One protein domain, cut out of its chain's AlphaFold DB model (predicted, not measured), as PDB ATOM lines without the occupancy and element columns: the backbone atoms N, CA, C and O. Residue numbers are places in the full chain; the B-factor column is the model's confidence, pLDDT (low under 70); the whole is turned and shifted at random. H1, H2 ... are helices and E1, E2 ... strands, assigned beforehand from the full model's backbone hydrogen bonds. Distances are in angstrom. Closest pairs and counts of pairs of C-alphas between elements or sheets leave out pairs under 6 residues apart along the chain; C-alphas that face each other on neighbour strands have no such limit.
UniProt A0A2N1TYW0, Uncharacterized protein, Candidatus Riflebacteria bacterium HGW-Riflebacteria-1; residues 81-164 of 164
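What this domain is: This is residues 81 to 164 of the 164 residues of an uncharacterized protein of Candidatus Riflebacteria bacterium HGW-Riflebacteria-1 (UniProt A0A2N1TYW0). A small three-stranded sheet, E1 E3 E2, has helices H1 and H3 over one face; H2 packs on both helices, and a separate hairpin, E4 E5, lies by the far end of H3 from H2. The 84 printed residues hold H1 E1 H2 H3 E2 E3 E4 E5 in chain order, a mixed class, with both sheets antiparallel. The whole is compact, radius of gyration of the C-alphas 11.8 A, spanning 33 by 23 by 23 A.

How they stand to each other: Inner strand E3, residues 131 to 135, pairs with E1, residues 93 to 95 (N 94 to O 133, 2.9 A), and in a hairpin with E2, residues 123 to 128 (N 134 to O 124, 2.8 A). H3, residues 107 to 119, runs slantwise to the strands, 56 degrees to E2 on the local plane, at a height over the sheet of 10.6 A; C-alphas Met 117 and Leu 123 are closest, 5.7 A. On the same face, H1, residues 81 to 91, stands up from the sheet; its closest C-alphas to E3 are Met 88 and Leu 135, 6.8 A. These are two layers, helices on one face. H2, residues 96 to 103, only grazes the sheet. It touches H3 at a steep tilt of 65 degrees, opposite ways (C-alphas Val 100 and Ala 107, 5.9 A), and touches H1 (C-alphas Arg 83 and Thr 103, 6.0 A). E1, H2 H3, E2 form a split strand-helix-strand unit, E3 between its strands, with a right-handed crossover. Hairpin E4, residues 152 to 155, and E5, residues 160 to 163, has N 162 to O 153 at 2.8 A; C-alphas Leu 116 of H3 and Ala 152 of E4 are 7.5 A apart, their closest. In H1, H2 and H3 every O i to N i+4 pair is within hydrogen-bond range.

Where its parts are: H1 begins at C-alpha 81 (-36.914, -52.851, 3.211) and measures 15.4 A; H3 measures 18.4 A, E3 13.6 A and E2 13.5 A. E5 ends at C-alpha 163 (-36.167, -44.260, 18.819).

The domain as a whole: The farthest C-alphas, Asp 129 and Glu 159, are 35.0 A apart. The printed part has no cut; its one long link is E3 to E4, 16 residues. Mean pLDDT of the printed part is 92.2, with residue 164 alone under 70.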
ATOM      1  N   LEU A  81     -37.768 -53.003   2.034       91.88
ATOM      2  CA  LEU A  81     -36.914 -52.851   3.211       91.88
ATOM      3  C   LEU A  81     -35.991 -54.053   3.484       91.88
ATOM      4  O   LEU A  81     -34.829 -53.855   3.814       91.88
ATOM      5  N   ALA A  82     -36.474 -55.287   3.330       91.88
ATOM      6  CA  ALA A  82     -35.668 -56.499   3.480       91.88
ATOM      7  C   ALA A  82     -34.575 -56.595   2.406       91.88
ATOM      8  O   ALA A  82     -33.439 -56.926   2.733       91.88
ATOM      9  N   ARG A  83     -34.879 -56.230   1.150       92.81
ATOM     10  CA  ARG A  83     -33.860 -56.159   0.083       92.81
ATOM     11  C   ARG A  83     -32.786 -55.123   0.403       92.81
ATOM     12  O   ARG A  83     -31.602 -55.416   0.283       92.81
ATOM     13  N   ILE A  84     -33.203 -53.938   0.854       95.62
ATOM     14  CA  ILE A  84     -32.287 -52.878   1.286       95.62
ATOM     15  C   ILE A  84     -31.417 -53.355   2.449       95.62
ATOM     16  O   ILE A  84     -30.198 -53.253   2.373       95.62
ATOM     17  N   TRP A  85     -32.021 -53.927   3.489       95.69
ATOM     18  CA  TRP A  85     -31.304 -54.438   4.655       95.69
ATOM     19  C   TRP A  85     -30.275 -55.502   4.285       95.69
ATOM     20  O   TRP A  85     -29.121 -55.424   4.701       95.69
ATOM     21  N   GLN A  86     -30.656 -56.458   3.443       95.12
ATOM     22  CA  GLN A  86     -29.738 -57.492   2.995       95.12
ATOM     23  C   GLN A  86     -28.576 -56.914   2.180       95.12
ATOM     24  O   GLN A  86     -27.430 -57.281   2.427       95.12
ATOM     25  N   ALA A  87     -28.839 -55.952   1.290       96.12
ATOM     26  CA  ALA A  87     -27.785 -55.257   0.555       96.12
ATOM     27  C   ALA A  87     -26.811 -54.529   1.504       96.12
ATOM     28  O   ALA A  87     -25.595 -54.650   1.350       96.12
ATOM     29  N   MET A  88     -27.325 -53.839   2.530       96.81
ATOM     30  CA  MET A  88     -26.499 -53.175   3.550       96.81
ATOM     31  C   MET A  88     -25.609 -54.165   4.312       96.81
ATOM     32  O   MET A  88     -24.436 -53.875   4.548       96.81
ATOM     33  N   ARG A  89     -26.144 -55.338   4.675       96.50
ATOM     34  CA  ARG A  89     -25.393 -56.395   5.374       96.50
ATOM     35  C   ARG A  89     -24.301 -57.015   4.510       96.50
ATOM     36  O   ARG A  89     -23.214 -57.270   5.024       96.50
ATOM     37  N   CYS A  90     -24.575 -57.234   3.224       95.56
ATOM     38  CA  CYS A  90     -23.595 -57.781   2.287       95.56
ATOM     39  C   CYS A  90     -22.455 -56.791   2.017       95.56
ATOM     40  O   CYS A  90     -21.295 -57.180   2.054       95.56
ATOM     41  N   MET A  91     -22.773 -55.515   1.774       96.69
ATOM     42  CA  MET A  91     -21.759 -54.517   1.414       96.69
ATOM     43  C   MET A  91     -20.982 -53.989   2.622       96.69
ATOM     44  O   MET A  91     -19.808 -53.660   2.487       96.69
ATOM     45  N   ARG A  92     -21.620 -53.899   3.801       96.12
ATOM     46  CA  ARG A  92     -21.124 -53.284   5.054       96.12
ATOM     47  C   ARG A  92     -20.803 -51.791   4.956       96.12
ATOM     48  O   ARG A  92     -21.219 -51.044   5.837       96.12
ATOM     49  N   LYS A  93     -20.117 -51.350   3.904       97.69
ATOM     50  CA  LYS A  93     -19.781 -49.965   3.576       97.69
ATOM     51  C   LYS A  93     -20.351 -49.636   2.198       97.69
ATOM     52  O   LYS A  93     -20.088 -50.364   1.249       97.69
ATOM     53  N   PHE A  94     -21.151 -48.582   2.100       97.81
ATOM     54  CA  PHE A  94     -21.894 -48.268   0.877       97.81
ATOM     55  C   PHE A  94     -22.340 -46.803   0.831       97.81
ATOM     56  O   PHE A  94     -22.455 -46.118   1.851       97.81
ATOM     57  N   SER A  95     -22.659 -46.337  -0.364       97.69
ATOM     58  CA  SER A  95     -23.340 -45.084  -0.666       97.69
ATOM     59  C   SER A  95     -24.833 -45.323  -0.916       97.69
ATOM     60  O   SER A  95     -25.299 -46.441  -1.152       97.69
ATOM     61  N   ALA A  96     -25.620 -44.246  -0.903       96.69
ATOM     62  CA  ALA A  96     -27.037 -44.341  -1.250       96.69
ATOM     63  C   ALA A  96     -27.255 -44.769  -2.716       96.69
ATOM     64  O   ALA A  96     -28.233 -45.457  -3.002       96.69
ATOM     65  N   ALA A  97     -26.355 -44.384  -3.629       96.50
ATOM     66  CA  ALA A  97     -26.442 -44.735  -5.046       96.50
ATOM     67  C   ALA A  97     -26.218 -46.238  -5.279       96.50
ATOM     68  O   ALA A  97     -26.986 -46.863  -6.007       96.50
ATOM     69  N   GLU A  98     -25.237 -46.835  -4.596       97.25
ATOM     70  CA  GLU A  98     -24.982 -48.281  -4.661       97.25
ATOM     71  C   GLU A  98     -26.180 -49.084  -4.146       97.25
ATOM     72  O   GLU A  98     -26.615 -50.029  -4.800       97.25
ATOM     73  N   ILE A  99     -26.791 -48.661  -3.032       97.19
ATOM     74  CA  ILE A  99     -28.005 -49.305  -2.508       97.19
ATOM     75  C   ILE A  99     -29.147 -49.255  -3.529       97.19
ATOM     76  O   ILE A  99     -29.837 -50.256  -3.723       97.19
ATOM     77  N   VAL A 100     -29.360 -48.112  -4.185       96.38
ATOM     78  CA  VAL A 100     -30.392 -47.972  -5.228       96.38
ATOM     79  C   VAL A 100     -30.118 -48.922  -6.391       96.38
ATOM     80  O   VAL A 100     -31.026 -49.646  -6.795       96.38
ATOM     81  N   SER A 101     -28.872 -48.968  -6.867       94.25
ATOM     82  CA  SER A 101     -28.452 -49.839  -7.969       94.25
ATOM     83  C   SER A 101     -28.676 -51.323  -7.652       94.25
ATOM     84  O   SER A 101     -29.332 -52.031  -8.411       94.25
ATOM     85  N   VAL A 102     -28.228 -51.783  -6.478       93.62
ATOM     86  CA  VAL A 102     -28.310 -53.198  -6.076       93.62
ATOM     87  C   VAL A 102     -29.748 -53.645  -5.797       93.62
ATOM     88  O   VAL A 102     -30.117 -54.786  -6.067       93.62
ATOM     89  N   THR A 103     -30.577 -52.771  -5.226       92.50
ATOM     90  CA  THR A 103     -31.916 -53.163  -4.745       92.50
ATOM     91  C   THR A 103     -33.035 -52.882  -5.744       92.50
ATOM     92  O   THR A 103     -34.140 -53.416  -5.587       92.50
ATOM     93  N   GLY A 104     -32.794 -52.013  -6.732       91.31
ATOM     94  CA  GLY A 104     -33.825 -51.498  -7.637       91.31
ATOM     95  C   GLY A 104     -34.945 -50.734  -6.917       91.31
ATOM     96  O   GLY A 104     -36.052 -50.611  -7.443       91.31
ATOM     97  N   ALA A 105     -34.716 -50.289  -5.678       92.31
ATOM     98  CA  ALA A 105     -35.675 -49.505  -4.908       92.31
ATOM     99  C   ALA A 105     -35.600 -48.016  -5.278       92.31
ATOM    100  O   ALA A 105     -34.582 -47.532  -5.769       92.31
ATOM    101  N   SER A 106     -36.673 -47.260  -5.023       93.06
ATOM    102  CA  SER A 106     -36.684 -45.829  -5.339       93.06
ATOM    103  C   SER A 106     -35.656 -45.060  -4.502       93.06
ATOM    104  O   SER A 106     -35.498 -45.298  -3.300       93.06
ATOM    105  N   ALA A 107     -34.984 -44.092  -5.132       94.25
ATOM    106  CA  ALA A 107     -33.947 -43.294  -4.483       94.25
ATOM    107  C   ALA A 107     -34.451 -42.601  -3.209       94.25
ATOM    108  O   ALA A 107     -33.768 -42.608  -2.183       94.25
ATOM    109  N   ASP A 108     -35.669 -42.061  -3.237       94.12
ATOM    110  CA  ASP A 108     -36.247 -41.384  -2.078       94.12
ATOM    111  C   ASP A 108     -36.526 -42.333  -0.919       94.12
ATOM    112  O   ASP A 108     -36.248 -41.983   0.230       94.12
ATOM    113  N   TYR A 109     -37.006 -43.547  -1.204       93.31
ATOM    114  CA  TYR A 109     -37.230 -44.549  -0.170       93.31
ATOM    115  C   TYR A 109     -35.903 -45.002   0.450       93.31
ATOM    116  O   TYR A 109     -35.771 -44.979   1.674       93.31
ATOM    117  N   CYS A 110     -34.882 -45.292  -0.364       95.81
ATOM    118  CA  CYS A 110     -33.540 -45.628   0.124       95.81
ATOM    119  C   CYS A 110     -32.962 -44.525   1.020       95.81
ATOM    120  O   CYS A 110     -32.504 -44.801   2.129       95.81
ATOM    121  N   ARG A 111     -33.041 -43.257   0.593       95.38
ATOM    122  CA  ARG A 111     -32.573 -42.109   1.390       95.38
ATOM    123  C   ARG A 111     -33.330 -41.961   2.708       95.38
ATOM    124  O   ARG A 111     -32.747 -41.485   3.679       95.38
ATOM    125  N   GLN A 112     -34.626 -42.270   2.742       94.38
ATOM    126  CA  GLN A 112     -35.422 -42.224   3.974       94.38
ATOM    127  C   GLN A 112     -35.018 -43.339   4.939       94.38
ATOM    128  O   GLN A 112     -34.785 -43.056   6.112       94.38
ATOM    129  N   VAL A 113     -34.863 -44.569   4.437       95.19
ATOM    130  CA  VAL A 113     -34.405 -45.720   5.232       95.19
ATOM    131  C   VAL A 113     -33.015 -45.459   5.808       95.19
ATOM    132  O   VAL A 113     -32.832 -45.571   7.017       95.19
ATOM    133  N   ILE A 114     -32.057 -45.023   4.980       96.06
ATOM    134  CA  ILE A 114     -30.690 -44.699   5.422       96.06
ATOM    135  C   ILE A 114     -30.710 -43.609   6.499       96.06
ATOM    136  O   ILE A 114     -30.067 -43.760   7.534       96.06
ATOM    137  N   ARG A 115     -31.482 -42.528   6.301       95.38
ATOM    138  CA  ARG A 115     -31.611 -41.452   7.300       95.38
ATOM    139  C   ARG A 115     -32.143 -41.966   8.634       95.38
ATOM    140  O   ARG A 115     -31.583 -41.619   9.671       95.38
ATOM    141  N   LEU A 116     -33.196 -42.782   8.614       94.75
ATOM    142  CA  LEU A 116     -33.783 -43.336   9.832       94.75
ATOM    143  C   LEU A 116     -32.815 -44.296  10.538       94.75
ATOM    144  O   LEU A 116     -32.620 -44.186  11.746       94.75
ATOM    145  N   MET A 117     -32.146 -45.175   9.789       95.19
ATOM    146  CA  MET A 117     -31.153 -46.101  10.339       95.19
ATOM    147  C   MET A 117     -29.908 -45.391  10.892       95.19
ATOM    148  O   MET A 117     -29.346 -45.847  11.887       95.19
ATOM    149  N   CYS A 118     -29.489 -44.263  10.308       95.38
ATOM    150  CA  CYS A 118     -28.447 -43.412  10.891       95.38
ATOM    151  C   CYS A 118     -28.877 -42.823  12.237       95.38
ATOM    152  O   CYS A 118     -28.110 -42.881  13.196       95.38
ATOM    153  N   ARG A 119     -30.100 -42.283  12.326       94.50
ATOM    154  CA  ARG A 119     -30.633 -41.721  13.579       94.50
ATOM    155  C   ARG A 119     -30.729 -42.777  14.683       94.50
ATOM    156  O   ARG A 119     -30.224 -42.575  15.779       94.50
ATOM    157  N   CYS A 120     -31.212 -43.968  14.332       93.56
ATOM    158  CA  CYS A 120     -31.300 -45.119  15.236       93.56
ATOM    159  C   CYS A 120     -29.946 -45.825  15.484       93.56
ATOM    160  O   CYS A 120     -29.914 -46.921  16.040       93.56
ATOM    161  N   ARG A 121     -28.815 -45.244  15.054       94.88
ATOM    162  CA  ARG A 121     -27.449 -45.762  15.274       94.88
ATOM    163  C   ARG A 121     -27.167 -47.160  14.696       94.88
ATOM    164  O   ARG A 121     -26.243 -47.834  15.149       94.88
ATOM    165  N   TYR A 122     -27.912 -47.588  13.676       95.50
ATOM    166  CA  TYR A 122     -27.574 -48.780  12.884       95.50
ATOM    167  C   TYR A 122     -26.468 -48.483  11.877       95.50
ATOM    168  O   TYR A 122     -25.595 -49.316  11.640       95.50
ATOM    169  N   LEU A 123     -26.502 -47.280  11.303       97.25
ATOM    170  CA  LEU A 123     -25.530 -46.805  10.327       97.25
ATOM    171  C   LEU A 123     -24.723 -45.642  10.897       97.25
ATOM    172  O   LEU A 123     -25.266 -44.773  11.581       97.25
ATOM    173  N   ARG A 124     -23.444 -45.572  10.537       96.94
ATOM    174  CA  ARG A 124     -22.568 -44.431  10.815       96.94
ATOM    175  C   ARG A 124     -22.106 -43.805   9.507       96.94
ATOM    176  O   ARG A 124     -21.690 -44.513   8.596       96.94
ATOM    177  N   LEU A 125     -22.173 -42.478   9.421       97.25
ATOM    178  CA  LEU A 125     -21.581 -41.733   8.313       97.25
ATOM    179  C   LEU A 125     -20.052 -41.743   8.467       97.25
ATOM    180  O   LEU A 125     -19.546 -41.350   9.518       97.25
ATOM    181  N   VAL A 126     -19.341 -42.221   7.447       97.00
ATOM    182  CA  VAL A 126     -17.871 -42.334   7.434       97.00
ATOM    183  C   VAL A 126     -17.233 -41.218   6.614       97.00
ATOM    184  O   VAL A 126     -16.247 -40.640   7.048       97.00
ATOM    185  N   SER A 127     -17.801 -40.908   5.448       96.06
ATOM    186  CA  SER A 127     -17.372 -39.787   4.608       96.06
ATOM    187  C   SER A 127     -18.584 -38.970   4.197       96.06
ATOM    188  O   SER A 127     -19.654 -39.540   3.968       96.06
ATOM    189  N   ASN A 128     -18.435 -37.647   4.128       92.62
ATOM    190  CA  ASN A 128     -19.504 -36.756   3.683       92.62
ATOM    191  C   ASN A 128     -19.479 -36.537   2.162       92.62
ATOM    192  O   ASN A 128     -20.546 -36.356   1.578       92.62
ATOM    193  N   ASP A 129     -18.300 -36.619   1.537       92.88
ATOM    194  CA  ASP A 129     -18.119 -36.462   0.094       92.88
ATOM    195  C   ASP A 129     -17.058 -37.447  -0.451       92.88
ATOM    196  O   ASP A 129     -15.878 -37.310  -0.125       92.88
ATOM    197  N   PRO A 130     -17.448 -38.501  -1.194       90.31
ATOM    198  CA  PRO A 130     -18.824 -38.943  -1.405       90.31
ATOM    199  C   PRO A 130     -19.458 -39.432  -0.095       90.31
ATOM    200  O   PRO A 130     -18.780 -39.910   0.820       90.31
ATOM    201  N   ARG A 131     -20.790 -39.343   0.002       95.50
ATOM    202  CA  ARG A 131     -21.520 -39.718   1.220       95.50
ATOM    203  C   ARG A 131     -21.534 -41.236   1.425       95.50
ATOM    204  O   ARG A 131     -22.338 -41.938   0.809       95.50
ATOM    205  N   ILE A 132     -20.663 -41.729   2.305       97.44
ATOM    206  CA  ILE A 132     -20.457 -43.159   2.574       97.44
ATOM    207  C   ILE A 132     -20.927 -43.511   3.984       97.44
ATOM    208  O   ILE A 132     -20.546 -42.868   4.965       97.44
ATOM    209  N   PHE A 133     -21.697 -44.587   4.083       98.12
ATOM    210  CA  PHE A 133     -22.237 -45.135   5.319       98.12
ATOM    211  C   PHE A 133     -21.602 -46.491   5.632       98.12
ATOM    212  O   PHE A 133     -21.274 -47.256   4.728       98.12
ATOM    213  N   LEU A 134     -21.453 -46.786   6.920       97.94
ATOM    214  CA  LEU A 134     -21.003 -48.069   7.452       97.94
ATOM    215  C   LEU A 134     -22.097 -48.663   8.339       97.94
ATOM    216  O   LEU A 134     -22.634 -47.970   9.206       97.94
ATOM    217  N   LEU A 135     -22.398 -49.944   8.149       97.56
ATOM    218  CA  LEU A 135     -23.285 -50.714   9.014       97.56
ATOM    219  C   LEU A 135     -22.568 -51.069  10.320       97.56
ATOM    220  O   LEU A 135     -21.658 -51.893  10.326       97.56
ATOM    221  N   VAL A 136     -22.991 -50.441  11.418       96.44
ATOM    222  CA  VAL A 136     -22.401 -50.615  12.757       96.44
ATOM    223  C   VAL A 136     -23.130 -51.689  13.556       96.44
ATOM    224  O   VAL A 136     -22.497 -52.426  14.304       96.44
ATOM    225  N   ARG A 137     -24.456 -51.788  13.404       94.00
ATOM    226  CA  ARG A 137     -25.272 -52.791  14.099       94.00
ATOM    227  C   ARG A 137     -25.905 -53.735  13.094       94.00
ATOM    228  O   ARG A 137     -26.721 -53.311  12.283       94.00
ATOM    229  N   ASP A 138     -25.532 -55.005  13.172       94.00
ATOM    230  CA  ASP A 138     -26.163 -56.098  12.437       94.00
ATOM    231  C   ASP A 138     -26.826 -57.039  13.438       94.00
ATOM    232  O   ASP A 138     -26.157 -57.823  14.105       94.00
ATOM    233  N   THR A 139     -28.140 -56.907  13.570       91.94
ATOM    234  CA  THR A 139     -28.947 -57.639  14.548       91.94
ATOM    235  C   THR A 139     -29.548 -58.924  13.987       91.94
ATOM    236  O   THR A 139     -30.180 -59.665  14.732       91.94
ATOM    237  N   GLY A 140     -29.338 -59.229  12.700       91.19
ATOM    238  CA  GLY A 140     -29.769 -60.494  12.115       91.19
ATOM    239  C   GLY A 140     -30.416 -60.396  10.730       91.19
ATOM    240  O   GLY A 140     -30.356 -59.371  10.043       91.19
ATOM    241  N   PRO A 141     -31.024 -61.504  10.264       89.31
ATOM    242  CA  PRO A 141     -31.566 -61.611   8.913       89.31
ATOM    243  C   PRO A 141     -32.829 -60.780   8.687       89.31
ATOM    244  O   PRO A 141     -33.084 -60.375   7.551       89.31
ATOM    245  N   ARG A 142     -33.620 -60.502   9.730       87.94
ATOM    246  CA  ARG A 142     -34.844 -59.709   9.582       87.94
ATOM    247  C   ARG A 142     -34.507 -58.220   9.673       87.94
ATOM    248  O   ARG A 142     -33.775 -57.836  10.581       87.94
ATOM    249  N   PRO A 143     -35.029 -57.372   8.772       91.12
ATOM    250  CA  PRO A 143     -34.837 -55.936   8.895       91.12
ATOM    251  C   PRO A 143     -35.568 -55.391  10.133       91.12
ATOM    252  O   PRO A 143     -36.688 -55.839  10.406       91.12
ATOM    253  N   PRO A 144     -35.016 -54.373  10.817       92.56
ATOM    254  CA  PRO A 144     -35.776 -53.587  11.782       92.56
ATOM    255  C   PRO A 144     -37.003 -52.962  11.106       92.56
ATOM    256  O   PRO A 144     -36.896 -52.334  10.049       92.56
ATOM    257  N   ALA A 145     -38.183 -53.149  11.689       90.06
ATOM    258  CA  ALA A 145     -39.436 -52.648  11.149       90.06
ATOM    259  C   ALA A 145     -39.566 -51.139  11.386       90.06
ATOM    260  O   ALA A 145     -39.308 -50.641  12.475       90.06
ATOM    261  N   MET A 146     -40.006 -50.393  10.373       89.19
ATOM    262  CA  MET A 146     -40.287 -48.964  10.525       89.19
ATOM    263  C   MET A 146     -41.697 -48.751  11.074       89.19
ATOM    264  O   MET A 146     -42.663 -49.273  10.512       89.19
ATOM    265  N   ASN A 147     -41.839 -47.920  12.110       85.62
ATOM    266  CA  ASN A 147     -43.157 -47.460  12.554       85.62
ATOM    267  C   ASN A 147     -43.851 -46.654  11.427       85.62
ATOM    268  O   ASN A 147     -43.189 -46.032  10.592       85.62
ATOM    269  N   LYS A 148     -45.189 -46.600  11.420       82.56
ATOM    270  CA  LYS A 148     -46.012 -45.835  10.462       82.56
ATOM    271  C   LYS A 148     -45.578 -44.368  10.351       82.56
ATOM    272  O   LYS A 148     -45.580 -43.817   9.255       82.56
ATOM    273  N   LYS A 149     -45.161 -43.760  11.469       82.38
ATOM    274  CA  LYS A 149     -44.668 -42.370  11.536       82.38
ATOM    275  C   LYS A 149     -43.217 -42.193  11.058       82.38
ATOM    276  O   LYS A 149     -42.775 -41.062  10.905       82.38
ATOM    277  N   ARG A 150     -42.476 -43.284  10.804       82.56
ATOM    278  CA  ARG A 150     -41.053 -43.294  10.394       82.56
ATOM    279  C   ARG A 150     -40.115 -42.555  11.360       82.56
ATOM    280  O   ARG A 150     -39.124 -41.965  10.939       82.56
ATOM    281  N   THR A 151     -40.436 -42.591  12.649       85.06
ATOM    282  CA  THR A 151     -39.670 -41.954  13.733       85.06
ATOM    283  C   THR A 151     -38.905 -42.947  14.603       85.06
ATOM    284  O   THR A 151     -38.060 -42.534  15.379       85.06
ATOM    285  N   ALA A 152     -39.201 -44.241  14.495       87.94
ATOM    286  CA  ALA A 152     -38.573 -45.291  15.287       87.94
ATOM    287  C   ALA A 152     -38.440 -46.573  14.460       87.94
ATOM    288  O   ALA A 152     -39.205 -46.790  13.502       87.94
ATOM    289  N   LEU A 153     -37.470 -47.400  14.846       90.00
ATOM    290  CA  LEU A 153     -37.280 -48.758  14.350       90.00
ATOM    291  C   LEU A 153     -37.610 -49.758  15.457       90.00
ATOM    292  O   LEU A 153     -37.146 -49.612  16.580       90.00
ATOM    293  N   ILE A 154     -38.388 -50.781  15.124       89.06
ATOM    294  CA  ILE A 154     -38.683 -51.916  15.999       89.06
ATOM    295  C   ILE A 154     -37.851 -53.088  15.496       89.06
ATOM    296  O   ILE A 154     -38.099 -53.619  14.408       89.06
ATOM    297  N   ASP A 155     -36.830 -53.469  16.248       88.31
ATOM    298  CA  ASP A 155     -35.978 -54.590  15.892       88.31
ATOM    299  C   ASP A 155     -36.552 -55.891  16.434       88.31
ATOM    300  O   ASP A 155     -36.430 -56.214  17.612       88.31
ATOM    301  N   ASN A 156     -37.159 -56.663  15.540       86.25
ATOM    302  CA  ASN A 156     -37.769 -57.941  15.887       86.25
ATOM    303  C   ASN A 156     -36.743 -59.061  16.142       86.25
ATOM    304  O   ASN A 156     -37.160 -60.165  16.476       86.25
ATOM    305  N   ASN A 157     -35.439 -58.842  15.925       83.81
ATOM    306  CA  ASN A 157     -34.425 -59.851  16.255       83.81
ATOM    307  C   ASN A 157     -33.992 -59.772  17.726       83.81
ATOM    308  O   ASN A 157     -33.569 -60.777  18.283       83.81
ATOM    309  N   ILE A 158     -34.085 -58.584  18.331       85.06
ATOM    310  CA  ILE A 158     -33.706 -58.314  19.731       85.06
ATOM    311  C   ILE A 158     -34.886 -57.803  20.574       85.06
ATOM    312  O   ILE A 158     -34.689 -57.392  21.711       85.06
ATOM    313  N   GLU A 159     -36.093 -57.790  19.999       83.12
ATOM    314  CA  GLU A 159     -37.346 -57.319  20.611       83.12
ATOM    315  C   GLU A 159     -37.249 -55.903  21.208       83.12
ATOM    316  O   GLU A 159     -37.888 -55.575  22.206       83.12
ATOM    317  N   GLN A 160     -36.449 -55.037  20.578       81.50
ATOM    318  CA  GLN A 160     -36.148 -53.698  21.081       81.50
ATOM    319  C   GLN A 160     -36.679 -52.612  20.146       81.50
ATOM    320  O   GLN A 160     -36.460 -52.642  18.935       81.50
ATOM    321  N   GLU A 161     -37.320 -51.595  20.722       81.75
ATOM    322  CA  GLU A 161     -37.621 -50.352  20.017       81.75
ATOM    323  C   GLU A 161     -36.453 -49.367  20.151       81.75
ATOM    324  O   GLU A 161     -35.988 -49.055  21.248       81.75
ATOM    325  N   VAL A 162     -35.975 -48.869  19.013       81.25
ATOM    326  CA  VAL A 162     -34.926 -47.856  18.926       81.25
ATOM    327  C   VAL A 162     -35.544 -46.586  18.352       81.25
ATOM    328  O   VAL A 162     -35.864 -46.505  17.162       81.25
ATOM    329  N   ALA A 163     -35.735 -45.593  19.218       74.56
ATOM    330  CA  ALA A 163     -36.167 -44.260  18.819       74.56
ATOM    331  C   ALA A 163     -35.024 -43.498  18.118       74.56
ATOM    332  O   ALA A 163     -33.846 -43.699  18.432       74.56
ATOM    333  N   ALA A 164     -35.393 -42.665  17.140       65.81
ATOM    334  CA  ALA A 164     -34.486 -41.846  16.332       65.81
ATOM    335  C   ALA A 164     -33.965 -40.599  17.059       65.81
ATOM    336  O   ALA A 164     -34.705 -40.049  17.901       65.81
TER     337      ALA A 164